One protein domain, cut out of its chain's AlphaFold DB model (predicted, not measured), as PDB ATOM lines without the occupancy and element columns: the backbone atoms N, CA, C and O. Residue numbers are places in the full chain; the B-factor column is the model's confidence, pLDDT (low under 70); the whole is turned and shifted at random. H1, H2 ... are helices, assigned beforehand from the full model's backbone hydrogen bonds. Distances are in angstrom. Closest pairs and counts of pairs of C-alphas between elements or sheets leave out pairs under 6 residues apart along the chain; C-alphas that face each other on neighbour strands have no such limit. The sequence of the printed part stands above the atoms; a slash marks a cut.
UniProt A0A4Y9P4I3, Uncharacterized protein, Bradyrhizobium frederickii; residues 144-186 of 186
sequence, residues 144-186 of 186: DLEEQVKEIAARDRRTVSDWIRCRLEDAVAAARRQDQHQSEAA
ATOM      1  N   ASP A 144     -50.275 -21.860  -4.834       64.94
ATOM      2  CA  ASP A 144     -49.059 -21.120  -5.189       64.94
ATOM      3  C   ASP A 144     -49.020 -19.678  -4.632       64.94
ATOM      4  O   ASP A 144     -47.969 -19.148  -4.279       64.94
ATOM      5  N   LEU A 145     -50.181 -19.021  -4.512       63.47
ATOM      6  CA  LEU A 145     -50.257 -17.629  -4.057       63.47
ATOM      7  C   LEU A 145     -50.202 -17.527  -2.528       63.47
ATOM      8  O   LEU A 145     -49.662 -16.565  -1.987       63.47
ATOM      9  N   GLU A 146     -50.715 -18.538  -1.824       63.91
ATOM     10  CA  GLU A 146     -50.565 -18.630  -0.369       63.91
ATOM     11  C   GLU A 146     -49.123 -18.957   0.029       63.91
ATOM     12  O   GLU A 146     -48.638 -18.424   1.027       63.91
ATOM     13  N   GLU A 147     -48.422 -19.784  -0.755       75.44
ATOM     14  CA  GLU A 147     -46.995 -20.048  -0.556       75.44
ATOM     15  C   GLU A 147     -46.145 -18.806  -0.839       75.44
ATOM     16  O   GLU A 147     -45.323 -18.457   0.005       75.44
ATOM     17  N   GLN A 148     -46.418 -18.046  -1.907       73.56
ATOM     18  CA  GLN A 148     -45.722 -16.775  -2.167       73.56
ATOM     19  C   GLN A 148     -45.949 -15.733  -1.065       73.56
ATOM     20  O   GLN A 148     -45.013 -15.046  -0.660       73.56
ATOM     21  N   VAL A 149     -47.170 -15.612  -0.534       69.50
ATOM     22  CA  VAL A 149     -47.456 -14.670   0.562       69.50
ATOM     23  C   VAL A 149     -46.776 -15.112   1.860       69.50
ATOM     24  O   VAL A 149     -46.235 -14.270   2.581       69.50
ATOM     25  N   LYS A 150     -46.739 -16.418   2.150       69.12
ATOM     26  CA  LYS A 150     -45.997 -16.964   3.297       69.12
ATOM     27  C   LYS A 150     -44.488 -16.806   3.132       69.12
ATOM     28  O   LYS A 150     -43.819 -16.509   4.115       69.12
ATOM     29  N   GLU A 151     -43.955 -16.951   1.924       75.06
ATOM     30  CA  GLU A 151     -42.534 -16.773   1.628       75.06
ATOM     31  C   GLU A 151     -42.118 -15.299   1.732       75.06
ATOM     32  O   GLU A 151     -41.101 -14.997   2.351       75.06
ATOM     33  N   ILE A 152     -42.944 -14.365   1.242       69.38
ATOM     34  CA  ILE A 152     -42.741 -12.918   1.430       69.38
ATOM     35  C   ILE A 152     -42.793 -12.560   2.922       69.38
ATOM     36  O   ILE A 152     -41.900 -11.878   3.422       69.38
ATOM     37  N   ALA A 153     -43.774 -13.084   3.664       58.88
ATOM     38  CA  ALA A 153     -43.898 -12.853   5.104       58.88
ATOM     39  C   ALA A 153     -42.760 -13.495   5.926       58.88
ATOM     40  O   ALA A 153     -42.353 -12.952   6.950       58.88
ATOM     41  N   ALA A 154     -42.222 -14.638   5.488       64.06
ATOM     42  CA  ALA A 154     -41.102 -15.316   6.140       64.06
ATOM     43  C   ALA A 154     -39.743 -14.678   5.807       64.06
ATOM     44  O   ALA A 154     -38.833 -14.715   6.639       64.06
ATOM     45  N   ARG A 155     -39.606 -14.085   4.616       64.50
ATOM     46  CA  ARG A 155     -38.415 -13.345   4.175       64.50
ATOM     47  C   ARG A 155     -38.304 -11.992   4.876       64.50
ATOM     48  O   ARG A 155     -37.206 -11.594   5.261       64.50
ATOM     49  N   ASP A 156     -39.438 -11.350   5.136       62.47
ATOM     50  CA  ASP A 156     -39.528 -10.090   5.870       62.47
ATOM     51  C   ASP A 156     -39.881 -10.312   7.348       62.47
ATOM     52  O   ASP A 156     -40.866  -9.771   7.841       62.47
ATOM     53  N   ARG A 157     -39.037 -11.029   8.115       55.56
ATOM     54  CA  ARG A 157     -39.079 -11.051   9.605       55.56
ATOM     55  C   ARG A 157     -38.773  -9.677  10.239       55.56
ATOM     56  O   ARG A 157     -38.035  -9.570  11.214       55.56
ATOM     57  N   ARG A 158     -39.300  -8.607   9.665       59.09
ATOM     58  CA  ARG A 158     -39.233  -7.238  10.137       59.09
ATOM     59  C   ARG A 158     -40.620  -6.900  10.637       59.09
ATOM     60  O   ARG A 158     -41.607  -7.010   9.914       59.09
ATOM     61  N   THR A 159     -40.698  -6.515  11.900       69.69
ATOM     62  CA  THR A 159     -41.939  -5.950  12.429       69.69
ATOM     63  C   THR A 159     -42.298  -4.695  11.626       69.69
ATOM     64  O   THR A 159     -41.432  -4.079  11.002       69.69
ATOM     65  N   VAL A 160     -43.563  -4.264  11.644       61.34
ATOM     66  CA  VAL A 160     -43.973  -2.992  11.005       61.34
ATOM     67  C   VAL A 160     -43.066  -1.831  11.453       61.34
ATOM     68  O   VAL A 160     -42.724  -0.955  10.661       61.34
ATOM     69  N   SER A 161     -42.593  -1.872  12.700       64.69
ATOM     70  CA  SER A 161     -41.626  -0.928  13.262       64.69
ATOM     71  C   SER A 161     -40.256  -0.965  12.576       64.69
ATOM     72  O   SER A 161     -39.661   0.090  12.364       64.69
ATOM     73  N   ASP A 162     -39.763  -2.139  12.186       73.25
ATOM     74  CA  ASP A 162     -38.493  -2.279  11.466       73.25
ATOM     75  C   ASP A 162     -38.605  -1.787  10.018       73.25
ATOM     76  O   ASP A 162     -37.666  -1.179   9.506       73.25
ATOM     77  N   TRP A 163     -39.764  -1.966   9.374       78.56
ATOM     78  CA  TRP A 163     -40.020  -1.392   8.047       78.56
ATOM     79  C   TRP A 163     -40.018   0.141   8.088       78.56
ATOM     80  O   TRP A 163     -39.366   0.787   7.265       78.56
ATOM     81  N   ILE A 164     -40.684   0.729   9.088       75.19
ATOM     82  CA  ILE A 164     -40.694   2.184   9.302       75.19
ATOM     83  C   ILE A 164     -39.278   2.699   9.597       75.19
ATOM     84  O   ILE A 164     -38.875   3.710   9.020       75.19
ATOM     85  N   ARG A 165     -38.504   1.998  10.440       81.44
ATOM     86  CA  ARG A 165     -37.119   2.372  10.766       81.44
ATOM     87  C   ARG A 165     -36.227   2.373   9.523       81.44
ATOM     88  O   ARG A 165     -35.601   3.392   9.250       81.44
ATOM     89  N   CYS A 166     -36.235   1.300   8.728       78.44
ATOM     90  CA  CYS A 166     -35.430   1.243   7.503       78.44
ATOM     91  C   CYS A 166     -35.827   2.334   6.500       78.44
ATOM     92  O   CYS A 166     -34.964   2.943   5.876       78.44
ATOM     93  N   ARG A 167     -37.125   2.643   6.375       87.75
ATOM     94  CA  ARG A 167     -37.584   3.699   5.460       87.75
ATOM     95  C   ARG A 167     -37.131   5.096   5.893       87.75
ATOM     96  O   ARG A 167     -36.836   5.930   5.038       87.75
ATOM     97  N   LEU A 168     -37.079   5.347   7.200       88.19
ATOM     98  CA  LEU A 168     -36.541   6.584   7.769       88.19
ATOM     99  C   LEU A 168     -35.027   6.691   7.555       88.19
ATOM    100  O   LEU A 168     -34.548   7.749   7.154       88.19
ATOM    101  N   GLU A 169     -34.285   5.605   7.768       89.69
ATOM    102  CA  GLU A 169     -32.834   5.559   7.547       89.69
ATOM    103  C   GLU A 169     -32.472   5.829   6.079       89.69
ATOM    104  O   GLU A 169     -31.598   6.656   5.806       89.69
ATOM    105  N   ASP A 170     -33.203   5.229   5.133       91.12
ATOM    106  CA  ASP A 170     -33.035   5.479   3.697       91.12
ATOM    107  C   ASP A 170     -33.274   6.953   3.335       91.12
ATOM    108  O   ASP A 170     -32.518   7.545   2.558       91.12
ATOM    109  N   ALA A 171     -34.314   7.569   3.907       87.69
ATOM    110  CA  ALA A 171     -34.645   8.969   3.655       87.69
ATOM    111  C   ALA A 171     -33.566   9.923   4.197       87.69
ATOM    112  O   ALA A 171     -33.178  10.869   3.510       87.69
ATOM    113  N   VAL A 172     -33.030   9.649   5.391       95.38
ATOM    114  CA  VAL A 172     -31.927  10.427   5.981       95.38
ATOM    115  C   VAL A 172     -30.648  10.279   5.158       95.38
ATOM    116  O   VAL A 172     -29.953  11.265   4.909       95.38
ATOM    117  N   ALA A 173     -30.340   9.067   4.690       90.75
ATOM    118  CA  ALA A 173     -29.186   8.832   3.832       90.75
ATOM    119  C   ALA A 173     -29.311   9.560   2.484       90.75
ATOM    120  O   ALA A 173     -28.311  10.063   1.972       90.75
ATOM    121  N   ALA A 174     -30.515   9.642   1.914       89.62
ATOM    122  CA  ALA A 174     -30.765  10.390   0.683       89.62
ATOM    123  C   ALA A 174     -30.581  11.905   0.875       89.62
ATOM    124  O   ALA A 174     -29.936  12.538   0.043       89.62
ATOM    125  N   ALA A 175     -31.071  12.465   1.986       91.81
ATOM    126  CA  ALA A 175     -30.907  13.887   2.302       91.81
ATOM    127  C   ALA A 175     -29.425  14.277   2.445       91.81
ATOM    128  O   ALA A 175     -28.972  15.229   1.820       91.81
ATOM    129  N   ARG A 176     -28.626  13.467   3.155       91.88
ATOM    130  CA  ARG A 176     -27.179  13.720   3.304       91.88
ATOM    131  C   ARG A 176     -26.422  13.735   1.975       91.88
ATOM    132  O   ARG A 176     -25.478  14.502   1.827       91.88
ATOM    133  N   ARG A 177     -26.823  12.901   1.008       90.38
ATOM    134  CA  ARG A 177     -26.223  12.917  -0.339       90.38
ATOM    135  C   ARG A 177     -26.565  14.200  -1.092       90.38
ATOM    136  O   ARG A 177     -25.730  14.702  -1.832       90.38
ATOM    137  N   GLN A 178     -27.774  14.733  -0.907       85.69
ATOM    138  CA  GLN A 178     -28.164  16.004  -1.518       85.69
ATOM    139  C   GLN A 178     -27.351  17.171  -0.951       85.69
ATOM    140  O   GLN A 178     -26.871  17.988  -1.731       85.69
ATOM    141  N   ASP A 179     -27.114  17.195   0.363       87.44
ATOM    142  CA  ASP A 179     -26.281  18.221   1.005       87.44
ATOM    143  C   ASP A 179     -24.823  18.157   0.519       87.44
ATOM    144  O   ASP A 179     -24.221  19.186   0.214       87.44
ATOM    145  N   GLN A 180     -24.268  16.947   0.372       87.56
ATOM    146  CA  GLN A 180     -22.922  16.747  -0.181       87.56
ATOM    147  C   GLN A 180     -22.815  17.277  -1.616       87.56
ATOM    148  O   GLN A 180     -21.918  18.068  -1.908       87.56
ATOM    149  N   HIS A 181     -23.769  16.938  -2.486       87.00
ATOM    150  CA  HIS A 181     -23.791  17.448  -3.859       87.00
ATOM    151  C   HIS A 181     -23.970  18.970  -3.942       87.00
ATOM    152  O   HIS A 181     -23.430  19.591  -4.853       87.00
ATOM    153  N   GLN A 182     -24.695  19.591  -3.005       82.06
ATOM    154  CA  GLN A 182     -24.810  21.052  -2.945       82.06
ATOM    155  C   GLN A 182     -23.513  21.720  -2.478       82.06
ATOM    156  O   GLN A 182     -23.178  22.787  -2.980       82.06
ATOM    157  N   SER A 183     -22.768  21.090  -1.562       80.12
ATOM    158  CA  SER A 183     -21.478  21.611  -1.093       80.12
ATOM    159  C   SER A 183     -20.341  21.480  -2.111       80.12
ATOM    160  O   SER A 183     -19.415  22.277  -2.072       80.12
ATOM    161  N   GLU A 184     -20.405  20.506  -3.023       78.19
ATOM    162  CA  GLU A 184     -19.420  20.338  -4.106       78.19
ATOM    163  C   GLU A 184     -19.692  21.248  -5.316       78.19
ATOM    164  O   GLU A 184     -18.806  21.473  -6.136       78.19
ATOM    165  N   ALA A 185     -20.923  21.749  -5.449       75.31
ATOM    166  CA  ALA A 185     -21.339  22.620  -6.547       75.31
ATOM    167  C   ALA A 185     -21.168  24.125  -6.248       75.31
ATOM    168  O   ALA A 185     -21.457  24.942  -7.126       75.31
ATOM    169  N   ALA A 186     -20.740  24.480  -5.032       67.88
ATOM    170  CA  ALA A 186     -20.499  25.846  -4.562       67.88
ATOM    171  C   ALA A 186     -18.996  26.123  -4.427       67.88
ATOM    172  O   ALA A 186     -18.587  27.253  -4.777       67.88
TER     173      ALA A 186
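What this domain is: This is residues 144 to 186 of the 186 residues of an uncharacterized protein of Bradyrhizobium frederickii (UniProt A0A4Y9P4I3). One long helix, H2, makes most of the length, and a shorter helix, H1, continues from its beginning as the other arm of a wide, open V, with residues 156 to 159 between them. The two helices do not pack on each other. The printed part has 43 residues with two named helices, H1 then H2, and no named strand; the class is all helix. It is extended, with a radius of gyration of the C-alphas of 17.2 A and spans of 55 by 21 by 9 A.

Where its parts are: H2, residues 160 to 184, measures 37.1 A from first to last C-alpha, from (-43.973, -2.992, 11.005) to (-19.420, 20.338, -4.106). H1, residues 144 to 155, measures 16.2 A and begins with C-alpha 144 at (-49.059, -21.120, -5.189).

How they stand to each other: H2 and H1 are apart, with no C-alpha of the one within 8 A of the other. A tight link of 4 residues joins them. In H1 and H2 every O i to N i+4 pair is within hydrogen-bond range.

The domain as a whole: The C-alphas of Asp 144 and Ala 186, the two farthest apart, are 55.0 A apart. The printed part has no cut. Residues 144 to 146, 149 to 150, 152 to 161 and 186 have pLDDT under 70.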